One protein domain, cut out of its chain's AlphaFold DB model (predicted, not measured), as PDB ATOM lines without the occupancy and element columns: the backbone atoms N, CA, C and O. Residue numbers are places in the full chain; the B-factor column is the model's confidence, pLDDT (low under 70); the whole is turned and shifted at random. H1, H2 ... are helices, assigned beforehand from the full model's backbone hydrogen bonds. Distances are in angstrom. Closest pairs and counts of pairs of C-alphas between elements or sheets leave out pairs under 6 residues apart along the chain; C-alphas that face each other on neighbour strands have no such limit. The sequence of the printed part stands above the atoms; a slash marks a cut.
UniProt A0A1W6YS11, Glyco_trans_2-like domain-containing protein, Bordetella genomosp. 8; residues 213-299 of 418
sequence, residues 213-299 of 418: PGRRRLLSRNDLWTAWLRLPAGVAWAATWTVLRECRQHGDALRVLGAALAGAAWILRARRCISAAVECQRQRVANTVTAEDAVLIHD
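This is residues 213 to 299 of the 418 residues of the protein "Glyco_trans_2-like domain-containing protein" of Bordetella genomosp. 8 (UniProt A0A1W6YS11). A hairpin of two long helices, H1 and H2, lies in the middle, and the rest of the printed part goes round it in a wide open arc: H3 and H4 pack on H1 along one side, while H5 and H6 curve past the other side without touching any helix. The outline is flat, spanning 37 by 35 by 18 A, and residues 283 to 288 of H5 and residues 290 to 296, of which 291 to 296 belong to H6, stand free. The printed part has 87 residues, with six named helices in the order H1 to H6 and no named strand, and its class is all helix. The whole is compact, with a radius of gyration of the C-alphas of 13.5 A.

H1, residues 213 to 230, is the hub, touching three other helices. H2, residues 233 to 249, forms a helical hairpin with H1: they touch at a shallow tilt of 11 degrees, opposite ways, and their closest C-alphas, those of Ala 227 and Ala 236, are 4.8 A apart. H3, residues 253 to 261, touches H1 at residues 217 to 225 alone, at a steep tilt of 45 degrees, the same way; the closest C-alphas, of Arg 221 and Ala 260, are 5.3 A apart. H2 and H3 form a second helical hairpin, where H2 touches with residues 244 to 247 alone; the closest C-alphas are those of Cys 247 and Ala 253, 4.6 A apart, and the tilt of 37 degrees, opposite ways, is only just steep. H4, residues 264 to 270, touches H1 at residues 225 to 229 alone, at a steep tilt of 47 degrees, the same way; the closest C-alphas, of Leu 229 and Ile 267, are 5.7 A apart. H3 and H4 meet only through their link. H5, residues 276 to 288, and H6, residues 291 to 299, are apart from each other and from H1 to H4. In H1 to H5 each O i to N i+4 pair is within hydrogen-bond range; in H6 it is 2 of 5, beside 1 of 6 O i to N i+3 pairs.

H1 begins at C-alpha 213, (-4.109, -27.658, 119.068), and is 26.1 A long from first to last C-alpha. H2 measures 24.8 A, H3 12.2 A and H4 9.8 A. H5 begins at C-alpha 276, (25.195, -45.259, 111.801), and measures 18.5 A. H6 measures 13.8 A and ends at C-alpha 299, (7.186, -27.647, 125.122).

The two C-alphas farthest apart, those of Arg 269 and Glu 292, are 37.5 A apart. The printed part has no cut, and the five links between the helices are tight. The mean pLDDT of the printed part is 86.0; residue 213 and residues 289 to 299 are under 70, and H6 has a mean of 37.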
ATOM      1  N   PRO A 213      -3.689 -26.533 119.909       64.12
ATOM      2  CA  PRO A 213      -4.109 -27.658 119.068       64.12
ATOM      3  C   PRO A 213      -3.528 -27.639 117.648       64.12
ATOM      4  O   PRO A 213      -3.122 -28.693 117.152       64.12
ATOM      5  N   GLY A 214      -3.477 -26.475 116.987       77.12
ATOM      6  CA  GLY A 214      -2.892 -26.354 115.646       77.12
ATOM      7  C   GLY A 214      -1.401 -26.691 115.642       77.12
ATOM      8  O   GLY A 214      -0.942 -27.501 114.830       77.12
ATOM      9  N   ARG A 215      -0.672 -26.159 116.629       82.69
ATOM     10  CA  ARG A 215       0.764 -26.400 116.816       82.69
ATOM     11  C   ARG A 215       1.088 -27.875 117.048       82.69
ATOM     12  O   ARG A 215       2.013 -28.386 116.426       82.69
ATOM     13  N   ARG A 216       0.306 -28.584 117.872       85.06
ATOM     14  CA  ARG A 216       0.517 -30.021 118.121       85.06
ATOM     15  C   ARG A 216       0.440 -30.844 116.832       85.06
ATOM     16  O   ARG A 216       1.328 -31.648 116.578       85.06
ATOM     17  N   ARG A 217      -0.588 -30.632 116.000       88.88
ATOM     18  CA  ARG A 217      -0.740 -31.375 114.735       88.88
ATOM     19  C   ARG A 217       0.416 -31.130 113.768       88.88
ATOM     20  O   ARG A 217       0.867 -32.075 113.125       88.88
ATOM     21  N   LEU A 218       0.872 -29.882 113.663       89.88
ATOM     22  CA  LEU A 218       2.013 -29.527 112.817       89.88
ATOM     23  C   LEU A 218       3.299 -30.195 113.306       89.88
ATOM     24  O   LEU A 218       3.980 -30.818 112.497       89.88
ATOM     25  N   LEU A 219       3.570 -30.157 114.615       90.69
ATOM     26  CA  LEU A 219       4.711 -30.848 115.220       90.69
ATOM     27  C   LEU A 219       4.673 -32.352 114.933       90.69
ATOM     28  O   LEU A 219       5.626 -32.884 114.379       90.69
ATOM     29  N   SER A 220       3.546 -33.019 115.194       93.00
ATOM     30  CA  SER A 220       3.407 -34.455 114.927       93.00
ATOM     31  C   SER A 220       3.607 -34.801 113.449       93.00
ATOM     32  O   SER A 220       4.270 -35.782 113.127       93.00
ATOM     33  N   ARG A 221       3.071 -33.991 112.527       95.44
ATOM     34  CA  ARG A 221       3.318 -34.160 111.085       95.44
ATOM     35  C   ARG A 221       4.807 -34.009 110.758       95.44
ATOM     36  O   ARG A 221       5.351 -34.826 110.020       95.44
ATOM     37  N   ASN A 222       5.450 -32.977 111.294       95.50
ATOM     38  CA  ASN A 222       6.855 -32.670 111.035       95.50
ATOM     39  C   ASN A 222       7.790 -33.732 111.628       95.50
ATOM     40  O   ASN A 222       8.777 -34.087 110.991       95.50
ATOM     41  N   ASP A 223       7.438 -34.327 112.768       94.44
ATOM     42  CA  ASP A 223       8.151 -35.473 113.337       94.44
ATOM     43  C   ASP A 223       8.107 -36.688 112.403       94.44
ATOM     44  O   ASP A 223       9.138 -37.323 112.165       94.44
ATOM     45  N   LEU A 224       6.939 -36.986 111.811       96.50
ATOM     46  CA  LEU A 224       6.818 -38.048 110.805       96.50
ATOM     47  C   LEU A 224       7.670 -37.748 109.571       96.50
ATOM     48  O   LEU A 224       8.360 -38.637 109.071       96.50
ATOM     49  N   TRP A 225       7.654 -36.509 109.084       97.88
ATOM     50  CA  TRP A 225       8.499 -36.110 107.961       97.88
ATOM     51  C   TRP A 225       9.982 -36.265 108.285       97.88
ATOM     52  O   TRP A 225      10.685 -36.908 107.511       97.88
ATOM     53  N   THR A 226      10.451 -35.800 109.443       97.38
ATOM     54  CA  THR A 226      11.857 -35.948 109.857       97.38
ATOM     55  C   THR A 226      12.242 -37.424 109.924       97.38
ATOM     56  O   THR A 226      13.272 -37.826 109.375       97.38
ATOM     57  N   ALA A 227      11.380 -38.252 110.522       97.00
ATOM     58  CA  ALA A 227      11.590 -39.689 110.625       97.00
ATOM     59  C   ALA A 227      11.757 -40.339 109.243       97.00
ATOM     60  O   ALA A 227      12.729 -41.051 108.987       97.00
ATOM     61  N   TRP A 228      10.856 -40.038 108.311       98.00
ATOM     62  CA  TRP A 228      10.897 -40.594 106.962       98.00
ATOM     63  C   TRP A 228      11.902 -39.917 106.019       98.00
ATOM     64  O   TRP A 228      12.253 -40.491 104.988       98.00
ATOM     65  N   LEU A 229      12.427 -38.745 106.354       97.62
ATOM     66  CA  LEU A 229      13.495 -38.106 105.592       97.62
ATOM     67  C   LEU A 229      14.874 -38.635 105.974       97.62
ATOM     68  O   LEU A 229      15.737 -38.715 105.096       97.62
ATOM     69  N   ARG A 230      15.085 -38.949 107.260       97.50
ATOM     70  CA  ARG A 230      16.429 -39.114 107.834       97.50
ATOM     71  C   ARG A 230      16.661 -40.395 108.624       97.50
ATOM     72  O   ARG A 230      17.807 -40.825 108.693       97.50
ATOM     73  N   LEU A 231      15.637 -41.037 109.181       96.44
ATOM     74  CA  LEU A 231      15.838 -42.225 110.017       96.44
ATOM     75  C   LEU A 231      15.791 -43.526 109.199       96.44
ATOM     76  O   LEU A 231      15.086 -43.593 108.179       96.44
ATOM     77  N   PRO A 232      16.483 -44.594 109.648       96.06
ATOM     78  CA  PRO A 232      16.339 -45.928 109.069       96.06
ATOM     79  C   PRO A 232      14.867 -46.354 109.014       96.06
ATOM     80  O   PRO A 232      14.088 -46.001 109.893       96.06
ATOM     81  N   ALA A 233      14.464 -47.116 107.992       95.56
ATOM     82  CA  ALA A 233      13.044 -47.394 107.737       95.56
ATOM     83  C   ALA A 233      12.326 -48.044 108.936       95.56
ATOM     84  O   ALA A 233      11.219 -47.637 109.277       95.56
ATOM     85  N   GLY A 234      12.971 -48.994 109.623       95.56
ATOM     86  CA  GLY A 234      12.414 -49.606 110.838       95.56
ATOM     87  C   GLY A 234      12.199 -48.597 111.973       95.56
ATOM     88  O   GLY A 234      11.157 -48.606 112.625       95.56
ATOM     89  N   VAL A 235      13.138 -47.664 112.152       94.81
ATOM     90  CA  VAL A 235      13.035 -46.582 113.144       94.81
ATOM     91  C   VAL A 235      11.939 -45.588 112.754       94.81
ATOM     92  O   VAL A 235      11.164 -45.165 113.605       94.81
ATOM     93  N   ALA A 236      11.824 -45.249 111.467       95.88
ATOM     94  CA  ALA A 236      10.773 -44.368 110.965       95.88
ATOM     95  C   ALA A 236       9.372 -44.969 111.169       95.88
ATOM     96  O   ALA A 236       8.445 -44.260 111.569       95.88
ATOM     97  N   TRP A 237       9.224 -46.282 110.976       97.25
ATOM     98  CA  TRP A 237       7.993 -46.999 111.309       97.25
ATOM     99  C   TRP A 237       7.687 -46.967 112.804       97.25
ATOM    100  O   TRP A 237       6.562 -46.641 113.179       97.25
ATOM    101  N   ALA A 238       8.669 -47.246 113.664       93.94
ATOM    102  CA  ALA A 238       8.486 -47.172 115.115       93.94
ATOM    103  C   ALA A 238       8.056 -45.763 115.564       93.94
ATOM    104  O   ALA A 238       7.070 -45.621 116.287       93.94
ATOM    105  N   ALA A 239       8.723 -44.719 115.060       91.62
ATOM    106  CA  ALA A 239       8.348 -43.328 115.308       91.62
ATOM    107  C   ALA A 239       6.923 -43.026 114.814       91.62
ATOM    108  O   ALA A 239       6.150 -42.373 115.514       91.62
ATOM    109  N   THR A 240       6.539 -43.567 113.652       94.62
ATOM    110  CA  THR A 240       5.178 -43.432 113.115       94.62
ATOM    111  C   THR A 240       4.139 -44.011 114.068       94.62
ATOM    112  O   THR A 240       3.139 -43.355 114.364       94.62
ATOM    113  N   TRP A 241       4.380 -45.207 114.605       94.75
ATOM    114  CA  TRP A 241       3.474 -45.825 115.570       94.75
ATOM    115  C   TRP A 241       3.353 -45.023 116.864       94.75
ATOM    116  O   TRP A 241       2.233 -44.818 117.338       94.75
ATOM    117  N   THR A 242       4.470 -44.528 117.402       91.69
ATOM    118  CA  THR A 242       4.471 -43.665 118.591       91.69
ATOM    119  C   THR A 242       3.630 -42.410 118.352       91.69
ATOM    120  O   THR A 242       2.670 -42.177 119.090       91.69
ATOM    121  N   VAL A 243       3.928 -41.651 117.293       91.44
ATOM    122  CA  VAL A 243       3.240 -40.389 116.989       91.44
ATOM    123  C   VAL A 243       1.747 -40.619 116.755       91.44
ATOM    124  O   VAL A 243       0.914 -39.894 117.299       91.44
ATOM    125  N   LEU A 244       1.366 -41.652 115.995       92.12
ATOM    126  CA  LEU A 244      -0.048 -41.942 115.747       92.12
ATOM    127  C   LEU A 244      -0.783 -42.398 117.012       92.12
ATOM    128  O   LEU A 244      -1.958 -42.067 117.172       92.12
ATOM    129  N   ARG A 245      -0.126 -43.124 117.924       92.31
ATOM    130  CA  ARG A 245      -0.710 -43.504 119.219       92.31
ATOM    131  C   ARG A 245      -0.974 -42.278 120.096       92.31
ATOM    132  O   ARG A 245      -2.055 -42.174 120.667       92.31
ATOM    133  N   GLU A 246      -0.042 -41.334 120.149       88.88
ATOM    134  CA  GLU A 246      -0.210 -40.071 120.882       88.88
ATOM    135  C   GLU A 246      -1.287 -39.185 120.242       88.88
ATOM    136  O   GLU A 246      -2.155 -38.643 120.927       88.88
ATOM    137  N   CYS A 247      -1.325 -39.108 118.911       89.88
ATOM    138  CA  CYS A 247      -2.368 -38.370 118.201       89.88
ATOM    139  C   CYS A 247      -3.758 -38.997 118.380       89.88
ATOM    140  O   CYS A 247      -4.757 -38.274 118.368       89.88
ATOM    141  N   ARG A 248      -3.852 -40.326 118.549       91.88
ATOM    142  CA  ARG A 248      -5.124 -41.021 118.820       91.88
ATOM    143  C   ARG A 248      -5.735 -40.589 120.149       91.88
ATOM    144  O   ARG A 248      -6.945 -40.397 120.192       91.88
ATOM    145  N   GLN A 249      -4.919 -40.353 121.178       88.44
ATOM    146  CA  GLN A 249      -5.380 -39.859 122.487       88.44
ATOM    147  C   GLN A 249      -6.056 -38.480 122.399       88.44
ATOM    148  O   GLN A 249      -6.842 -38.123 123.267       88.44
ATOM    149  N   HIS A 250      -5.786 -37.729 121.327       84.88
ATOM    150  CA  HIS A 250      -6.290 -36.375 121.105       84.88
ATOM    151  C   HIS A 250      -7.239 -36.266 119.897       84.88
ATOM    152  O   HIS A 250      -7.588 -35.159 119.492       84.88
ATOM    153  N   GLY A 251      -7.625 -37.389 119.276       88.94
ATOM    154  CA  GLY A 251      -8.524 -37.407 118.112       88.94
ATOM    155  C   GLY A 251      -7.935 -36.841 116.809       88.94
ATOM    156  O   GLY A 251      -8.679 -36.550 115.875       88.94
ATOM    157  N   ASP A 252      -6.610 -36.686 116.710       90.38
ATOM    158  CA  ASP A 252      -5.944 -36.028 115.574       90.38
ATOM    159  C   ASP A 252      -5.240 -37.002 114.606       90.38
ATOM    160  O   ASP A 252      -4.765 -36.582 113.550       90.38
ATOM    161  N   ALA A 253      -5.182 -38.304 114.916       92.00
ATOM    162  CA  ALA A 253      -4.340 -39.274 114.198       92.00
ATOM    163  C   ALA A 253      -4.578 -39.339 112.680       92.00
ATOM    164  O   ALA A 253      -3.617 -39.307 111.914       92.00
ATOM    165  N   LEU A 254      -5.837 -39.387 112.228       93.06
ATOM    166  CA  LEU A 254      -6.154 -39.429 110.793       93.06
ATOM    167  C   LEU A 254      -5.772 -38.125 110.079       93.06
ATOM    168  O   LEU A 254      -5.285 -38.167 108.952       93.06
ATOM    169  N   ARG A 255      -5.941 -36.971 110.743       93.00
ATOM    170  CA  ARG A 255      -5.559 -35.662 110.188       93.00
ATOM    171  C   ARG A 255      -4.046 -35.546 110.043       93.00
ATOM    172  O   ARG A 255      -3.570 -35.108 109.001       93.00
ATOM    173  N   VAL A 256      -3.301 -35.963 111.068       92.94
ATOM    174  CA  VAL A 256      -1.832 -35.970 111.046       92.94
ATOM    175  C   VAL A 256      -1.313 -36.931 109.979       92.94
ATOM    176  O   VAL A 256      -0.445 -36.546 109.203       92.94
ATOM    177  N   LEU A 257      -1.879 -38.139 109.875       94.75
ATOM    178  CA  LEU A 257      -1.491 -39.106 108.848       94.75
ATOM    179  C   LEU A 257      -1.766 -38.581 107.434       94.75
ATOM    180  O   LEU A 257      -0.879 -38.632 106.587       94.75
ATOM    181  N   GLY A 258      -2.960 -38.032 107.183       95.56
ATOM    182  CA  GLY A 258      -3.303 -37.438 105.887       95.56
ATOM    183  C   GLY A 258      -2.371 -36.281 105.512       95.56
ATOM    184  O   GLY A 258      -1.845 -36.244 104.401       95.56
ATOM    185  N   ALA A 259      -2.087 -35.384 106.461       93.69
ATOM    186  CA  ALA A 259      -1.142 -34.287 106.258       93.69
ATOM    187  C   ALA A 259       0.298 -34.780 106.028       93.69
ATOM    188  O   ALA A 259       1.024 -34.198 105.225       93.69
ATOM    189  N   ALA A 260       0.715 -35.858 106.696       94.56
ATOM    190  CA  ALA A 260       2.032 -36.450 106.498       94.56
ATOM    191  C   ALA A 260       2.158 -37.103 105.110       94.56
ATOM    192  O   ALA A 260       3.156 -36.884 104.420       94.56
ATOM    193  N   LEU A 261       1.127 -37.833 104.665       96.25
ATOM    194  CA  LEU A 261       1.074 -38.479 103.348       96.25
ATOM    195  C   LEU A 261       1.084 -37.476 102.188       96.25
ATOM    196  O   LEU A 261       1.649 -37.779 101.140       96.25
ATOM    197  N   ALA A 262       0.558 -36.261 102.377       94.81
ATOM    198  CA  ALA A 262       0.673 -35.189 101.383       94.81
ATOM    199  C   ALA A 262       2.140 -34.840 101.046       94.81
ATOM    200  O   ALA A 262       2.435 -34.376  99.947       94.81
ATOM    201  N   GLY A 263       3.077 -35.108 101.965       94.06
ATOM    202  CA  GLY A 263       4.516 -34.947 101.751       94.06
ATOM    203  C   GLY A 263       5.220 -36.157 101.124       94.06
ATOM    204  O   GLY A 263       6.413 -36.067 100.847       94.06
ATOM    205  N   ALA A 264       4.540 -37.284 100.879       94.62
ATOM    206  CA  ALA A 264       5.188 -38.561 100.549       94.62
ATOM    207  C   ALA A 264       6.066 -38.502  99.289       94.62
ATOM    208  O   ALA A 264       7.209 -38.956  99.310       94.62
ATOM    209  N   ALA A 265       5.572 -37.897  98.205       96.31
ATOM    210  CA  ALA A 265       6.336 -37.775  96.962       96.31
ATOM    211  C   ALA A 265       7.618 -36.951  97.147       96.31
ATOM    212  O   ALA A 265       8.654 -37.270  96.567       96.31
ATOM    213  N   TRP A 266       7.560 -35.903  97.971       96.50
ATOM    214  CA  TRP A 266       8.736 -35.118  98.324       96.50
ATOM    215  C   TRP A 266       9.708 -35.930  99.188       96.50
ATOM    216  O   TRP A 266      10.893 -35.999  98.863       96.50
ATOM    217  N   ILE A 267       9.207 -36.589 100.234       96.56
ATOM    218  CA  ILE A 267      10.013 -37.412 101.139       96.56
ATOM    219  C   ILE A 267      10.773 -38.479 100.359       96.56
ATOM    220  O   ILE A 267      11.977 -38.605 100.541       96.56
ATOM    221  N   LEU A 268      10.112 -39.203  99.453       94.88
ATOM    222  CA  LEU A 268      10.754 -40.243  98.645       94.88
ATOM    223  C   LEU A 268      11.927 -39.705  97.813       94.88
ATOM    224  O   LEU A 268      12.937 -40.388  97.685       94.88
ATOM    225  N   ARG A 269      11.822 -38.476  97.290       96.56
ATOM    226  CA  ARG A 269      12.896 -37.833  96.511       96.56
ATOM    227  C   ARG A 269      14.018 -37.279  97.390       96.56
ATOM    228  O   ARG A 269      15.172 -37.302  96.985       96.56
ATOM    229  N   ALA A 270      13.682 -36.755  98.568       95.38
ATOM    230  CA  ALA A 270      14.613 -36.051  99.454       95.38
ATOM    231  C   ALA A 270      15.178 -36.925 100.591       95.38
ATOM    232  O   ALA A 270      15.960 -36.440 101.422       95.38
ATOM    233  N   ARG A 271      14.772 -38.198 100.667       96.75
ATOM    234  CA  ARG A 271      15.187 -39.136 101.711       96.75
ATOM    235  C   ARG A 271      16.682 -39.419 101.609       96.75
ATOM    236  O   ARG A 271      17.183 -39.876 100.588       96.75
ATOM    237  N   ARG A 272      17.379 -39.190 102.719       95.94
ATOM    238  CA  ARG A 272      18.808 -39.462 102.904       95.94
ATOM    239  C   ARG A 272      18.991 -39.944 104.332       95.94
ATOM    240  O   ARG A 272      18.827 -39.167 105.263       95.94
ATOM    241  N   CYS A 273      19.248 -41.232 104.515       96.56
ATOM    242  CA  CYS A 273      19.382 -41.784 105.858       96.56
ATOM    243  C   CYS A 273      20.645 -41.238 106.535       96.56
ATOM    244  O   CYS A 273      21.699 -41.171 105.903       96.56
ATOM    245  N   ILE A 274      20.540 -40.886 107.815       96.38
ATOM    246  CA  ILE A 274      21.696 -40.531 108.640       96.38
ATOM    247  C   ILE A 274      22.661 -41.711 108.753       96.38
ATOM    248  O   ILE A 274      22.271 -42.876 108.621       96.38
ATOM    249  N   SER A 275      23.929 -41.405 109.020       95.00
ATOM    250  CA  SER A 275      24.951 -42.428 109.226       95.00
ATOM    251  C   SER A 275      24.709 -43.220 110.516       95.00
ATOM    252  O   SER A 275      24.087 -42.730 111.461       95.00
ATOM    253  N   ALA A 276      25.266 -44.432 110.594       94.94
ATOM    254  CA  ALA A 276      25.195 -45.259 111.801       94.94
ATOM    255  C   ALA A 276      25.783 -44.555 113.040       94.94
ATOM    256  O   ALA A 276      25.302 -44.753 114.153       94.94
ATOM    257  N   ALA A 277      26.792 -43.697 112.852       95.62
ATOM    258  CA  ALA A 277      27.378 -42.912 113.934       95.62
ATOM    259  C   ALA A 277      26.385 -41.882 114.501       95.62
ATOM    260  O   ALA A 277      26.233 -41.789 115.719       95.62
ATOM    261  N   VAL A 278      25.674 -41.154 113.633       96.56
ATOM    262  CA  VAL A 278      24.648 -40.181 114.048       96.56
ATOM    263  C   VAL A 278      23.438 -40.898 114.655       96.56
ATOM    264  O   VAL A 278      22.912 -40.458 115.673       96.56
ATOM    265  N   GLU A 279      23.035 -42.045 114.104       95.50
ATOM    266  CA  GLU A 279      21.971 -42.871 114.686       95.50
ATOM    267  C   GLU A 279      22.340 -43.382 116.089       95.50
ATOM    268  O   GLU A 279      21.517 -43.323 117.000       95.50
ATOM    269  N   CYS A 280      23.588 -43.801 116.313       94.81
ATOM    270  CA  CYS A 280      24.073 -44.190 117.640       94.81
ATOM    271  C   CYS A 280      24.026 -43.014 118.635       94.81
ATOM    272  O   CYS A 280      23.569 -43.168 119.771       94.81
ATOM    273  N   GLN A 281      24.431 -41.811 118.212       94.12
ATOM    274  CA  GLN A 281      24.274 -40.602 119.029       94.12
ATOM    275  C   GLN A 281      22.799 -40.345 119.364       94.12
ATOM    276  O   GLN A 281      22.467 -40.103 120.525       94.12
ATOM    277  N   ARG A 282      21.904 -40.464 118.378       94.50
ATOM    278  CA  ARG A 282      20.460 -40.284 118.559       94.50
ATOM    279  C   ARG A 282      19.884 -41.268 119.571       94.50
ATOM    280  O   ARG A 282      19.139 -40.853 120.451       94.50
ATOM    281  N   GLN A 283      20.259 -42.544 119.493       91.56
ATOM    282  CA  GLN A 283      19.824 -43.572 120.443       91.56
ATOM    283  C   GLN A 283      20.319 -43.285 121.866       91.56
ATOM    284  O   GLN A 283      19.560 -43.424 122.819       91.56
ATOM    285  N   ARG A 284      21.560 -42.807 122.030       91.81
ATOM    286  CA  ARG A 284      22.075 -42.396 123.349       91.81
ATOM    287  C   ARG A 284      21.262 -41.255 123.949       91.81
ATOM    288  O   ARG A 284      20.924 -41.316 125.128       91.81
ATOM    289  N   VAL A 285      20.938 -40.241 123.145       90.00
ATOM    290  CA  VAL A 285      20.075 -39.133 123.580       90.00
ATOM    291  C   VAL A 285      18.683 -39.661 123.934       90.00
ATOM    292  O   VAL A 285      18.214 -39.392 125.033       90.00
ATOM    293  N   ALA A 286      18.079 -40.493 123.080       83.81
ATOM    294  CA  ALA A 286      16.758 -41.081 123.307       83.81
ATOM    295  C   ALA A 286      16.645 -41.855 124.622       83.81
ATOM    296  O   ALA A 286      15.677 -41.691 125.356       83.81
ATOM    297  N   ASN A 287      17.654 -42.670 124.929       78.19
ATOM    298  CA  ASN A 287      17.642 -43.565 126.083       78.19
ATOM    299  C   ASN A 287      17.917 -42.850 127.415       78.19
ATOM    300  O   ASN A 287      17.741 -43.452 128.470       78.19
ATOM    301  N   THR A 288      18.374 -41.594 127.372       70.31
ATOM    302  CA  THR A 288      18.711 -40.809 128.572       70.31
ATOM    303  C   THR A 288      17.606 -39.823 128.950       70.31
ATOM    304  O   THR A 288      17.581 -39.345 130.079       70.31
ATOM    305  N   VAL A 289      16.671 -39.529 128.038       60.50
ATOM    306  CA  VAL A 289      15.501 -38.702 128.353       60.50
ATOM    307  C   VAL A 289      14.589 -39.499 129.284       60.50
ATOM    308  O   VAL A 289      13.917 -40.443 128.866       60.50
ATOM    309  N   THR A 290      14.584 -39.135 130.563       52.47
ATOM    310  CA  THR A 290      13.673 -39.717 131.552       52.47
ATOM    311  C   THR A 290      12.235 -39.239 131.304       52.47
ATOM    312  O   THR A 290      12.000 -38.251 130.605       52.47
ATOM    313  N   ALA A 291      11.241 -39.919 131.886       42.34
ATOM    314  CA  ALA A 291       9.843 -39.481 131.809       42.34
ATOM    315  C   ALA A 291       9.624 -38.065 132.394       42.34
ATOM    316  O   ALA A 291       8.726 -37.359 131.939       42.34
ATOM    317  N   GLU A 292      10.464 -37.636 133.345       37.66
ATOM    318  CA  GLU A 292      10.443 -36.292 133.941       37.66
ATOM    319  C   GLU A 292      11.010 -35.226 132.987       37.66
ATOM    320  O   GLU A 292      10.418 -34.157 132.839       37.66
ATOM    321  N   ASP A 293      12.079 -35.537 132.245       44.38
ATOM    322  CA  ASP A 293      12.620 -34.655 131.198       44.38
ATOM    323  C   ASP A 293      11.675 -34.561 129.980       44.38
ATOM    324  O   ASP A 293      11.568 -33.518 129.334       44.38
ATOM    325  N   ALA A 294      10.932 -35.630 129.676       38.31
ATOM    326  CA  ALA A 294      10.035 -35.713 128.520       38.31
ATOM    327  C   ALA A 294       8.821 -34.767 128.589       38.31
ATOM    328  O   ALA A 294       8.311 -34.358 127.544       38.31
ATOM    329  N   VAL A 295       8.353 -34.412 129.793       33.19
ATOM    330  CA  VAL A 295       7.274 -33.424 129.988       33.19
ATOM    331  C   VAL A 295       7.773 -32.003 129.699       33.19
ATOM    332  O   VAL A 295       7.024 -31.184 129.178       33.19
ATOM    333  N   LEU A 296       9.054 -31.730 129.961       31.70
ATOM    334  CA  LEU A 296       9.690 -30.423 129.765       31.70
ATOM    335  C   LEU A 296      10.137 -30.208 128.308       31.70
ATOM    336  O   LEU A 296      10.021 -29.111 127.769       31.70
ATOM    337  N   ILE A 297      10.588 -31.274 127.643       39.91
ATOM    338  CA  ILE A 297      11.062 -31.264 126.249       39.91
ATOM    339  C   ILE A 297       9.897 -31.120 125.248       39.91
ATOM    340  O   ILE A 297      10.073 -30.534 124.177       39.91
ATOM    341  N   HIS A 298       8.685 -31.576 125.593       34.84
ATOM    342  CA  HIS A 298       7.520 -31.480 124.705       34.84
ATOM    343  C   HIS A 298       7.110 -30.028 124.388       34.84
ATOM    344  O   HIS A 298       6.596 -29.771 123.295       34.84
ATOM    345  N   ASP A 299       7.387 -29.092 125.304       32.19
ATOM    346  CA  ASP A 299       7.186 -27.647 125.122       32.19
ATOM    347  C   ASP A 299       8.395 -26.941 124.472       32.19
ATOM    348  O   ASP A 299       8.244 -25.842 123.935       32.19
TER     349      ASP A 299